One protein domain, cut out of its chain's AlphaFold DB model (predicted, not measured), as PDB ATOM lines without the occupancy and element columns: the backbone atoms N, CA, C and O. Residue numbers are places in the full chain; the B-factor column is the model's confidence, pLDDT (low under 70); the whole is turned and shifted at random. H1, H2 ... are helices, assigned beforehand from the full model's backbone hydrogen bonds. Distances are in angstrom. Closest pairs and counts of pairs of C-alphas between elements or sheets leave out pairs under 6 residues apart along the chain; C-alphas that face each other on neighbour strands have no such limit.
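Overview. This is residues 45 to 126 of the 161 residues of an uncharacterized protein of Mesorhizobium plurifarium (UniProt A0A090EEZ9). Three helices make an elongated up-and-down bundle, each running against the one before it, with H2 in the middle between H1 and H3. An unnamed stretch, residues 45 to 57, leads into H1. The 82 printed residues hold named helices H1, H2, H3 and no named strand, class all helix; the whole is compact, radius of gyration of the C-alphas 12.8 A, spanning 39 by 23 by 16 A.

Arrangement. H1, residues 58 to 73, touches H2, residues 79 to 100, as a hairpin at a shallow tilt of 30 degrees; the closest C-alphas, Gly 60 and Ala 89, are 4.5 A apart. H2, with residues 81 to 91 alone, touches H3, residues 107 to 125, as a hairpin at a steep tilt of 40 degrees; the closest C-alphas, Arg 84 and Ala 116, are 5.7 A apart. H1 and H3 are close but not clearly touching. Every O i to N i+4 pair is within hydrogen-bond range in H1, H2 and H3.

Along the chain. H1 begins at C-alpha 58 (100.199, -3.123, 27.404) and is 22.0 A long, H2 31.6 A; H3, 26.6 A, ends at C-alpha 125 (88.977, -9.409, 2.881).

Size, cuts and confidence. The C-alphas farthest apart, Trp 45 and Gly 102, are 40.2 A apart. The printed part has no cut; residue 126 is under pLDDT 70.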
ATOM      1  N   TRP A  45      89.605 -22.905  11.928       70.62
ATOM      2  CA  TRP A  45      89.149 -21.635  12.477       70.62
ATOM      3  C   TRP A  45      89.171 -21.728  13.998       70.62
ATOM      4  O   TRP A  45      88.738 -22.728  14.572       70.62
ATOM      5  N   LEU A  46      89.711 -20.704  14.644       77.31
ATOM      6  CA  LEU A  46      89.771 -20.640  16.095       77.31
ATOM      7  C   LEU A  46      88.476 -20.025  16.620       77.31
ATOM      8  O   LEU A  46      88.048 -18.973  16.148       77.31
ATOM      9  N   SER A  47      87.865 -20.695  17.594       78.50
ATOM     10  CA  SER A  47      86.661 -20.222  18.289       78.50
ATOM     11  C   SER A  47      86.975 -19.188  19.369       78.50
ATOM     12  O   SER A  47      86.095 -18.442  19.783       78.50
ATOM     13  N   GLU A  48      88.231 -19.136  19.810       85.50
ATOM     14  CA  GLU A  48      88.706 -18.276  20.890       85.50
ATOM     15  C   GLU A  48      90.021 -17.606  20.483       85.50
ATOM     16  O   GLU A  48      90.769 -18.127  19.648       85.50
ATOM     17  N   ILE A  49      90.296 -16.440  21.069       87.25
ATOM     18  CA  ILE A  49      91.561 -15.730  20.882       87.25
ATOM     19  C   ILE A  49      92.617 -16.444  21.735       87.25
ATOM     20  O   ILE A  49      92.502 -16.426  22.960       87.25
ATOM     21  N   PRO A  50      93.629 -17.087  21.129       87.31
ATOM     22  CA  PRO A  50      94.682 -17.736  21.895       87.31
ATOM     23  C   PRO A  50      95.600 -16.700  22.546       87.31
ATOM     24  O   PRO A  50      95.630 -15.531  22.162       87.31
ATOM     25  N   GLU A  51      96.409 -17.146  23.502       87.94
ATOM     26  CA  GLU A  51      97.460 -16.296  24.047       87.94
ATOM     27  C   GLU A  51      98.516 -15.955  22.976       87.94
ATOM     28  O   GLU A  51      98.834 -16.791  22.118       87.94
ATOM     29  N   PRO A  52      99.071 -14.728  23.004       86.50
ATOM     30  CA  PRO A  52     100.115 -14.330  22.074       86.50
ATOM     31  C   PRO A  52     101.382 -15.165  22.290       86.50
ATOM     32  O   PRO A  52     101.814 -15.394  23.415       86.50
ATOM     33  N   GLU A  53     102.012 -15.569  21.186       85.62
ATOM     34  CA  GLU A  53     103.238 -16.385  21.196       85.62
ATOM     35  C   GLU A  53     104.429 -15.659  21.847       85.62
ATOM     36  O   GLU A  53     105.327 -16.284  22.407       85.62
ATOM     37  N   TYR A  54     104.426 -14.326  21.783       85.88
ATOM     38  CA  TYR A  54     105.466 -13.473  22.346       85.88
ATOM     39  C   TYR A  54     104.938 -12.713  23.559       85.88
ATOM     40  O   TYR A  54     103.764 -12.344  23.627       85.88
ATOM     41  N   THR A  55     105.827 -12.407  24.498       89.12
ATOM     42  CA  THR A  55     105.506 -11.550  25.637       89.12
ATOM     43  C   THR A  55     105.294 -10.109  25.163       89.12
ATOM     44  O   THR A  55     106.212  -9.442  24.687       89.12
ATOM     45  N   LEU A  56     104.054  -9.629  25.276       90.75
ATOM     46  CA  LEU A  56     103.651  -8.284  24.861       90.75
ATOM     47  C   LEU A  56     103.416  -7.387  26.080       90.75
ATOM     48  O   LEU A  56     102.814  -7.811  27.067       90.75
ATOM     49  N   ASN A  57     103.852  -6.129  25.990       91.69
ATOM     50  CA  ASN A  57     103.496  -5.078  26.941       91.69
ATOM     51  C   ASN A  57     102.045  -4.598  26.714       91.69
ATOM     52  O   ASN A  57     101.358  -5.070  25.810       91.69
ATOM     53  N   ALA A  58     101.572  -3.633  27.511       92.56
ATOM     54  CA  ALA A  58     100.199  -3.123  27.404       92.56
ATOM     55  C   ALA A  58      99.847  -2.592  25.998       92.56
ATOM     56  O   ALA A  58      98.740  -2.819  25.511       92.56
ATOM     57  N   VAL A  59     100.796  -1.932  25.323       92.94
ATOM     58  CA  VAL A  59     100.602  -1.373  23.975       92.94
ATOM     59  C   VAL A  59     100.500  -2.486  22.933       92.94
ATOM     60  O   VAL A  59      99.553  -2.516  22.147       92.94
ATOM     61  N   GLY A  60     101.439  -3.436  22.956       91.69
ATOM     62  CA  GLY A  60     101.429  -4.592  22.066       91.69
ATOM     63  C   GLY A  60     100.181  -5.450  22.266       91.69
ATOM     64  O   GLY A  60      99.525  -5.818  21.295       91.69
ATOM     65  N   ARG A  61      99.797  -5.707  23.522       93.00
ATOM     66  CA  ARG A  61      98.610  -6.503  23.858       93.00
ATOM     67  C   ARG A  61      97.324  -5.851  23.359       93.00
ATOM     68  O   ARG A  61      96.554  -6.512  22.676       93.00
ATOM     69  N   LYS A  62      97.157  -4.538  23.554       94.62
ATOM     70  CA  LYS A  62      96.012  -3.797  23.003       94.62
ATOM     71  C   LYS A  62      95.898  -3.966  21.484       94.62
ATOM     72  O   LYS A  62      94.803  -4.195  20.979       94.62
ATOM     73  N   LYS A  63      97.020  -3.882  20.757       93.25
ATOM     74  CA  LYS A  63      97.023  -4.058  19.297       93.25
ATOM     75  C   LYS A  63      96.727  -5.501  18.881       93.25
ATOM     76  O   LYS A  63      96.043  -5.721  17.886       93.25
ATOM     77  N   TYR A  64      97.234  -6.474  19.630       94.75
ATOM     78  CA  TYR A  64      96.948  -7.887  19.401       94.75
ATOM     79  C   TYR A  64      95.456  -8.199  19.565       94.75
ATOM     80  O   TYR A  64      94.855  -8.800  18.672       94.75
ATOM     81  N   ASP A  65      94.857  -7.742  20.666       93.75
ATOM     82  CA  ASP A  65      93.446  -7.970  20.992       93.75
ATOM     83  C   ASP A  65      92.515  -7.290  19.972       93.75
ATOM     84  O   ASP A  65      91.499  -7.857  19.578       93.75
ATOM     85  N   GLU A  66      92.888  -6.103  19.481       94.00
ATOM     86  CA  GLU A  66      92.176  -5.400  18.405       94.00
ATOM     87  C   GLU A  66      92.139  -6.242  17.118       94.00
ATOM     88  O   GLU A  66      91.065  -6.568  16.612       94.00
ATOM     89  N   LEU A  67      93.309  -6.663  16.622       92.25
ATOM     90  CA  LEU A  67      93.433  -7.399  15.357       92.25
ATOM     91  C   LEU A  67      92.773  -8.783  15.417       92.25
ATOM     92  O   LEU A  67      92.083  -9.202  14.485       92.25
ATOM     93  N   THR A  68      93.000  -9.515  16.507       91.50
ATOM     94  CA  THR A  68      92.425 -10.854  16.687       91.50
ATOM     95  C   THR A  68      90.929 -10.792  16.972       91.50
ATOM     96  O   THR A  68      90.189 -11.626  16.451       91.50
ATOM     97  N   GLY A  69      90.461  -9.779  17.706       90.56
ATOM     98  CA  GLY A  69      89.045  -9.539  17.962       90.56
ATOM     99  C   GLY A  69      88.257  -9.221  16.694       90.56
ATOM    100  O   GLY A  69      87.168  -9.760  16.499       90.56
ATOM    101  N   GLU A  70      88.798  -8.399  15.794       89.81
ATOM    102  CA  GLU A  70      88.183  -8.136  14.484       89.81
ATOM    103  C   GLU A  70      88.080  -9.403  13.629       89.81
ATOM    104  O   GLU A  70      87.018  -9.704  13.079       89.81
ATOM    105  N   LEU A  71      89.160 -10.183  13.561       86.94
ATOM    106  CA  LEU A  71      89.184 -11.438  12.811       86.94
ATOM    107  C   LEU A  71      88.246 -12.494  13.404       86.94
ATOM    108  O   LEU A  71      87.617 -13.240  12.650       86.94
ATOM    109  N   LEU A  72      88.114 -12.553  14.732       87.69
ATOM    110  CA  LEU A  72      87.188 -13.465  15.399       87.69
ATOM    111  C   LEU A  72      85.730 -13.077  15.134       87.69
ATOM    112  O   LEU A  72      84.933 -13.943  14.783       87.69
ATOM    113  N   LYS A  73      85.388 -11.782  15.202       87.50
ATOM    114  CA  LYS A  73      84.043 -11.280  14.847       87.50
ATOM    115  C   LYS A  73      83.641 -11.668  13.425       87.50
ATOM    116  O   LYS A  73      82.476 -11.944  13.165       87.50
ATOM    117  N   GLN A  74      84.607 -11.718  12.511       84.75
ATOM    118  CA  GLN A  74      84.389 -12.129  11.124       84.75
ATOM    119  C   GLN A  74      84.418 -13.654  10.922       84.75
ATOM    120  O   GLN A  74      84.226 -14.111   9.797       84.75
ATOM    121  N   SER A  75      84.654 -14.447  11.975       80.62
ATOM    122  CA  SER A  75      84.893 -15.898  11.901       80.62
ATOM    123  C   SER A  75      86.057 -16.274  10.971       80.62
ATOM    124  O   SER A  75      86.038 -17.318  10.325       80.62
ATOM    125  N   LYS A  76      87.074 -15.405  10.892       81.81
ATOM    126  CA  LYS A  76      88.258 -15.557  10.028       81.81
ATOM    127  C   LYS A  76      89.556 -15.797  10.800       81.81
ATOM    128  O   LYS A  76      90.649 -15.778  10.228       81.81
ATOM    129  N   LEU A  77      89.463 -15.996  12.112       84.75
ATOM    130  CA  LEU A  77      90.630 -16.206  12.952       84.75
ATOM    131  C   LEU A  77      91.231 -17.593  12.685       84.75
ATOM    132  O   LEU A  77      90.576 -18.615  12.866       84.75
ATOM    133  N   THR A  78      92.495 -17.630  12.267       85.00
ATOM    134  CA  THR A  78      93.262 -18.867  12.068       85.00
ATOM    135  C   THR A  78      94.575 -18.796  12.836       85.00
ATOM    136  O   THR A  78      95.037 -17.709  13.188       85.00
ATOM    137  N   LYS A  79      95.241 -19.942  13.028       84.12
ATOM    138  CA  LYS A  79      96.581 -19.988  13.639       84.12
ATOM    139  C   LYS A  79      97.598 -19.102  12.904       84.12
ATOM    140  O   LYS A  79      98.433 -18.473  13.542       84.12
ATOM    141  N   ILE A  80      97.502 -19.005  11.575       84.62
ATOM    142  CA  ILE A  80      98.391 -18.150  10.775       84.62
ATOM    143  C   ILE A  80      98.100 -16.677  11.062       84.62
ATOM    144  O   ILE A  80      99.027 -15.916  11.341       84.62
ATOM    145  N   SER A  81      96.822 -16.288  11.053       86.88
ATOM    146  CA  SER A  81      96.408 -14.920  11.372       86.88
ATOM    147  C   SER A  81      96.853 -14.523  12.784       86.88
ATOM    148  O   SER A  81      97.344 -13.419  12.982       86.88
ATOM    149  N   VAL A  82      96.780 -15.444  13.749       89.62
ATOM    150  CA  VAL A  82      97.279 -15.256  15.122       89.62
ATOM    151  C   VAL A  82      98.786 -15.003  15.164       89.62
ATOM    152  O   VAL A  82      99.229 -14.051  15.811       89.62
ATOM    153  N   THR A  83      99.593 -15.806  14.465       89.50
ATOM    154  CA  THR A  83     101.048 -15.592  14.405       89.50
ATOM    155  C   THR A  83     101.375 -14.237  13.771       89.50
ATOM    156  O   THR A  83     102.259 -13.521  14.244       89.50
ATOM    157  N   ARG A  84     100.636 -13.828  12.729       90.69
ATOM    158  CA  ARG A  84     100.820 -12.510  12.101       90.69
ATOM    159  C   ARG A  84     100.382 -11.359  12.997       90.69
ATOM    160  O   ARG A  84     101.131 -10.393  13.114       90.69
ATOM    161  N   ALA A  85      99.246 -11.477  13.679       92.62
ATOM    162  CA  ALA A  85      98.791 -10.493  14.658       92.62
ATOM    163  C   ALA A  85      99.804 -10.338  15.804       92.62
ATOM    164  O   ALA A  85     100.126  -9.216  16.189       92.62
ATOM    165  N   SER A  86     100.387 -11.446  16.279       92.62
ATOM    166  CA  SER A  86     101.444 -11.438  17.302       92.62
ATOM    167  C   SER A  86     102.696 -10.696  16.821       92.62
ATOM    168  O   SER A  86     103.261  -9.885  17.551       92.62
ATOM    169  N   LEU A  87     103.108 -10.917  15.567       93.06
ATOM    170  CA  LEU A  87     104.247 -10.220  14.965       93.06
ATOM    171  C   LEU A  87     103.990  -8.712  14.810       93.06
ATOM    172  O   LEU A  87     104.873  -7.905  15.101       93.06
ATOM    173  N   VAL A  88     102.790  -8.324  14.368       94.69
ATOM    174  CA  VAL A  88     102.389  -6.912  14.251       94.69
ATOM    175  C   VAL A  88     102.389  -6.241  15.619       94.69
ATOM    176  O   VAL A  88     102.948  -5.157  15.758       94.69
ATOM    177  N   ALA A  89     101.829  -6.895  16.636       95.31
ATOM    178  CA  ALA A  89     101.805  -6.397  18.005       95.31
ATOM    179  C   ALA A  89     103.213  -6.196  18.590       95.31
ATOM    180  O   ALA A  89     103.497  -5.151  19.176       95.31
ATOM    181  N   LEU A  90     104.120  -7.153  18.367       95.31
ATOM    182  CA  LEU A  90     105.517  -7.059  18.795       95.31
ATOM    183  C   LEU A  90     106.240  -5.882  18.122       95.31
ATOM    184  O   LEU A  90     106.929  -5.100  18.779       95.31
ATOM    185  N   LEU A  91     106.073  -5.734  16.805       94.31
ATOM    186  CA  LEU A  91     106.669  -4.629  16.053       94.31
ATOM    187  C   LEU A  91     106.070  -3.279  16.460       94.31
ATOM    188  O   LEU A  91     106.811  -2.311  16.593       94.31
ATOM    189  N   HIS A  92     104.768  -3.222  16.741       94.81
ATOM    190  CA  HIS A  92     104.114  -2.017  17.241       94.81
ATOM    191  C   HIS A  92     104.668  -1.601  18.607       94.81
ATOM    192  O   HIS A  92     104.978  -0.429  18.811       94.81
ATOM    193  N   GLN A  93     104.846  -2.548  19.532       95.19
ATOM    194  CA  GLN A  93     105.507  -2.290  20.812       95.19
ATOM    195  C   GLN A  93     106.944  -1.785  20.611       95.19
ATOM    196  O   GLN A  93     107.373  -0.846  21.281       95.19
ATOM    197  N   LYS A  94     107.702  -2.388  19.687       94.12
ATOM    198  CA  LYS A  94     109.064  -1.942  19.366       94.12
ATOM    199  C   LYS A  94     109.067  -0.508  18.830       94.12
ATOM    200  O   LYS A  94     109.933   0.275  19.208       94.12
ATOM    201  N   PHE A  95     108.124  -0.163  17.956       94.81
ATOM    202  CA  PHE A  95     108.013   1.177  17.377       94.81
ATOM    203  C   PHE A  95     107.623   2.219  18.415       94.81
ATOM    204  O   PHE A  95     108.212   3.293  18.419       94.81
ATOM    205  N   ASP A  96     106.714   1.879  19.323       94.56
ATOM    206  CA  ASP A  96     106.337   2.732  20.450       94.56
ATOM    207  C   ASP A  96     107.544   3.027  21.357       94.56
ATOM    208  O   ASP A  96     107.845   4.183  21.654       94.56
ATOM    209  N   HIS A  97     108.334   2.001  21.689       93.81
ATOM    210  CA  HIS A  97     109.560   2.181  22.467       93.81
ATOM    211  C   HIS A  97     110.607   3.038  21.737       93.81
ATOM    212  O   HIS A  97     111.249   3.899  22.342       93.81
ATOM    213  N   LEU A  98     110.777   2.834  20.427       93.94
ATOM    214  CA  LEU A  98     111.687   3.644  19.618       93.94
ATOM    215  C   LEU A  98     111.230   5.104  19.558       93.94
ATOM    216  O   LEU A  98     112.054   5.986  19.801       93.94
ATOM    217  N   ALA A  99     109.937   5.348  19.341       92.94
ATOM    218  CA  ALA A  99     109.348   6.680  19.337       92.94
ATOM    219  C   ALA A  99     109.540   7.387  20.687       92.94
ATOM    220  O   ALA A  99     109.996   8.528  20.712       92.94
ATOM    221  N   ALA A 100     109.309   6.689  21.806       93.25
ATOM    222  CA  ALA A 100     109.569   7.214  23.148       93.25
ATOM    223  C   ALA A 100     111.051   7.566  23.371       93.25
ATOM    224  O   ALA A 100     111.367   8.515  24.082       93.25
ATOM    225  N   SER A 101     111.970   6.837  22.730       94.00
ATOM    226  CA  SER A 101     113.413   7.121  22.758       94.00
ATOM    227  C   SER A 101     113.885   8.151  21.716       94.00
ATOM    228  O   SER A 101     115.090   8.374  21.590       94.00
ATOM    229  N   GLY A 102     112.973   8.743  20.935       93.44
ATOM    230  CA  GLY A 102     113.295   9.688  19.857       93.44
ATOM    231  C   GLY A 102     113.993   9.057  18.645       93.44
ATOM    232  O   GLY A 102     114.622   9.760  17.855       93.44
ATOM    233  N   LYS A 103     113.921   7.730  18.498       94.44
ATOM    234  CA  LYS A 103     114.545   6.969  17.408       94.44
ATOM    235  C   LYS A 103     113.506   6.523  16.389       94.44
ATOM    236  O   LYS A 103     112.355   6.249  16.718       94.44
ATOM    237  N   TYR A 104     113.955   6.366  15.149       92.94
ATOM    238  CA  TYR A 104     113.125   5.850  14.067       92.94
ATOM    239  C   TYR A 104     113.316   4.339  13.883       92.94
ATOM    240  O   TYR A 104     114.423   3.823  14.075       92.94
ATOM    241  N   PRO A 105     112.257   3.610  13.495       93.00
ATOM    242  CA  PRO A 105     112.369   2.205  13.140       93.00
ATOM    243  C   PRO A 105     113.188   2.005  11.864       93.00
ATOM    244  O   PRO A 105     113.205   2.848  10.967       93.00
ATOM    245  N   SER A 106     113.863   0.859  11.773       94.62
ATOM    246  CA  SER A 106     114.624   0.511  10.574       94.62
ATOM    247  C   SER A 106     113.689   0.255   9.386       94.62
ATOM    248  O   SER A 106     112.587  -0.273   9.555       94.62
ATOM    249  N   ALA A 107     114.146   0.553   8.165       92.25
ATOM    250  CA  ALA A 107     113.368   0.304   6.945       92.25
ATOM    251  C   ALA A 107     112.938  -1.169   6.811       92.25
ATOM    252  O   ALA A 107     111.832  -1.472   6.368       92.25
ATOM    253  N   HIS A 108     113.794  -2.090   7.254       92.88
ATOM    254  CA  HIS A 108     113.502  -3.517   7.273       92.88
ATOM    255  C   HIS A 108     112.376  -3.880   8.258       92.88
ATOM    256  O   HIS A 108     111.510  -4.689   7.925       92.88
ATOM    257  N   ASP A 109     112.345  -3.272   9.448       92.25
ATOM    258  CA  ASP A 109     111.264  -3.509  10.409       92.25
ATOM    259  C   ASP A 109     109.932  -2.944   9.903       92.25
ATOM    260  O   ASP A 109     108.899  -3.602  10.024       92.25
ATOM    261  N   VAL A 110     109.957  -1.759   9.281       93.75
ATOM    262  CA  VAL A 110     108.772  -1.152   8.655       93.75
ATOM    263  C   VAL A 110     108.244  -2.038   7.525       93.75
ATOM    264  O   VAL A 110     107.043  -2.291   7.455       93.75
ATOM    265  N   ALA A 111     109.126  -2.580   6.681       92.00
ATOM    266  CA  ALA A 111     108.733  -3.493   5.611       92.00
ATOM    267  C   ALA A 111     108.081  -4.777   6.155       92.00
ATOM    268  O   ALA A 111     107.048  -5.210   5.644       92.00
ATOM    269  N   LYS A 112     108.635  -5.365   7.226       92.50
ATOM    270  CA  LYS A 112     108.037  -6.533   7.898       92.50
ATOM    271  C   LYS A 112     106.672  -6.216   8.496       92.50
ATOM    272  O   LYS A 112     105.746  -7.006   8.328       92.50
ATOM    273  N   PHE A 113     106.543  -5.064   9.149       92.94
ATOM    274  CA  PHE A 113     105.285  -4.599   9.722       92.94
ATOM    275  C   PHE A 113     104.207  -4.438   8.645       92.94
ATOM    276  O   PHE A 113     103.122  -5.001   8.764       92.94
ATOM    277  N   GLN A 114     104.532  -3.753   7.547       92.44
ATOM    278  CA  GLN A 114     103.619  -3.572   6.418       92.44
ATOM    279  C   GLN A 114     103.259  -4.896   5.739       92.44
ATOM    280  O   GLN A 114     102.105  -5.095   5.374       92.44
ATOM    281  N   SER A 115     104.216  -5.812   5.577       90.12
ATOM    282  CA  SER A 115     103.950  -7.137   5.008       90.12
ATOM    283  C   SER A 115     102.985  -7.938   5.880       90.12
ATOM    284  O   SER A 115     102.033  -8.512   5.364       90.12
ATOM    285  N   ALA A 116     103.203  -7.953   7.197       89.81
ATOM    286  CA  ALA A 116     102.338  -8.670   8.127       89.81
ATOM    287  C   ALA A 116     100.929  -8.056   8.188       89.81
ATOM    288  O   ALA A 116      99.950  -8.797   8.192       89.81
ATOM    289  N   LEU A 117     100.819  -6.723   8.155       90.88
ATOM    290  CA  LEU A 117      99.529  -6.037   8.048       90.88
ATOM    291  C   LEU A 117      98.801  -6.370   6.748       90.88
ATOM    292  O   LEU A 117      97.618  -6.675   6.792       90.88
ATOM    293  N   ARG A 118      99.495  -6.371   5.605       86.88
ATOM    294  CA  ARG A 118      98.892  -6.766   4.324       86.88
ATOM    295  C   ARG A 118      98.384  -8.202   4.360       86.88
ATOM    296  O   ARG A 118      97.307  -8.468   3.854       86.88
ATOM    297  N   GLU A 119      99.122  -9.134   4.957       84.44
ATOM    298  CA  GLU A 119      98.649 -10.518   5.090       84.44
ATOM    299  C   GLU A 119      97.383 -10.621   5.958       84.44
ATOM    300  O   GLU A 119      96.477 -11.383   5.618       84.44
ATOM    301  N   LEU A 120      97.294  -9.839   7.040       86.88
ATOM    302  CA  LEU A 120      96.087  -9.758   7.870       86.88
ATOM    303  C   LEU A 120      94.918  -9.114   7.121       86.88
ATOM    304  O   LEU A 120      93.807  -9.622   7.197       86.88
ATOM    305  N   ASP A 121      95.174  -8.054   6.363       84.38
ATOM    306  CA  ASP A 121      94.179  -7.349   5.555       84.38
ATOM    307  C   ASP A 121      93.602  -8.257   4.458       84.38
ATOM    308  O   ASP A 121      92.387  -8.394   4.304       84.38
ATOM    309  N   ILE A 122      94.459  -9.013   3.764       81.44
ATOM    310  CA  ILE A 122      93.983 -10.011   2.799       81.44
ATOM    311  C   ILE A 122      93.172 -11.098   3.521       81.44
ATOM    312  O   ILE A 122      92.157 -11.544   2.989       81.44
ATOM    313  N   ALA A 123      93.553 -11.510   4.736       77.88
ATOM    314  CA  ALA A 123      92.754 -12.452   5.521       77.88
ATOM    315  C   ALA A 123      91.390 -11.862   5.939       77.88
ATOM    316  O   ALA A 123      90.393 -12.581   5.901       77.88
ATOM    317  N   GLN A 124      91.313 -10.569   6.266       79.56
ATOM    318  CA  GLN A 124      90.058  -9.865   6.557       79.56
ATOM    319  C   GLN A 124      89.161  -9.750   5.317       79.56
ATOM    320  O   GLN A 124      87.945  -9.913   5.418       79.56
ATOM    321  N   HIS A 125      89.732  -9.540   4.132       76.38
ATOM    322  CA  HIS A 125      88.977  -9.409   2.881       76.38
ATOM    323  C   HIS A 125      88.750 -10.727   2.130       76.38
ATOM    324  O   HIS A 125      87.934 -10.777   1.208       76.38
ATOM    325  N   ALA A 126      89.407 -11.816   2.536       68.69
ATOM    326  CA  ALA A 126      89.201 -13.131   1.948       68.69
ATOM    327  C   ALA A 126      87.733 -13.564   2.092       68.69
ATOM    328  O   ALA A 126      87.119 -13.421   3.157       68.69
TER     329      ALA A 126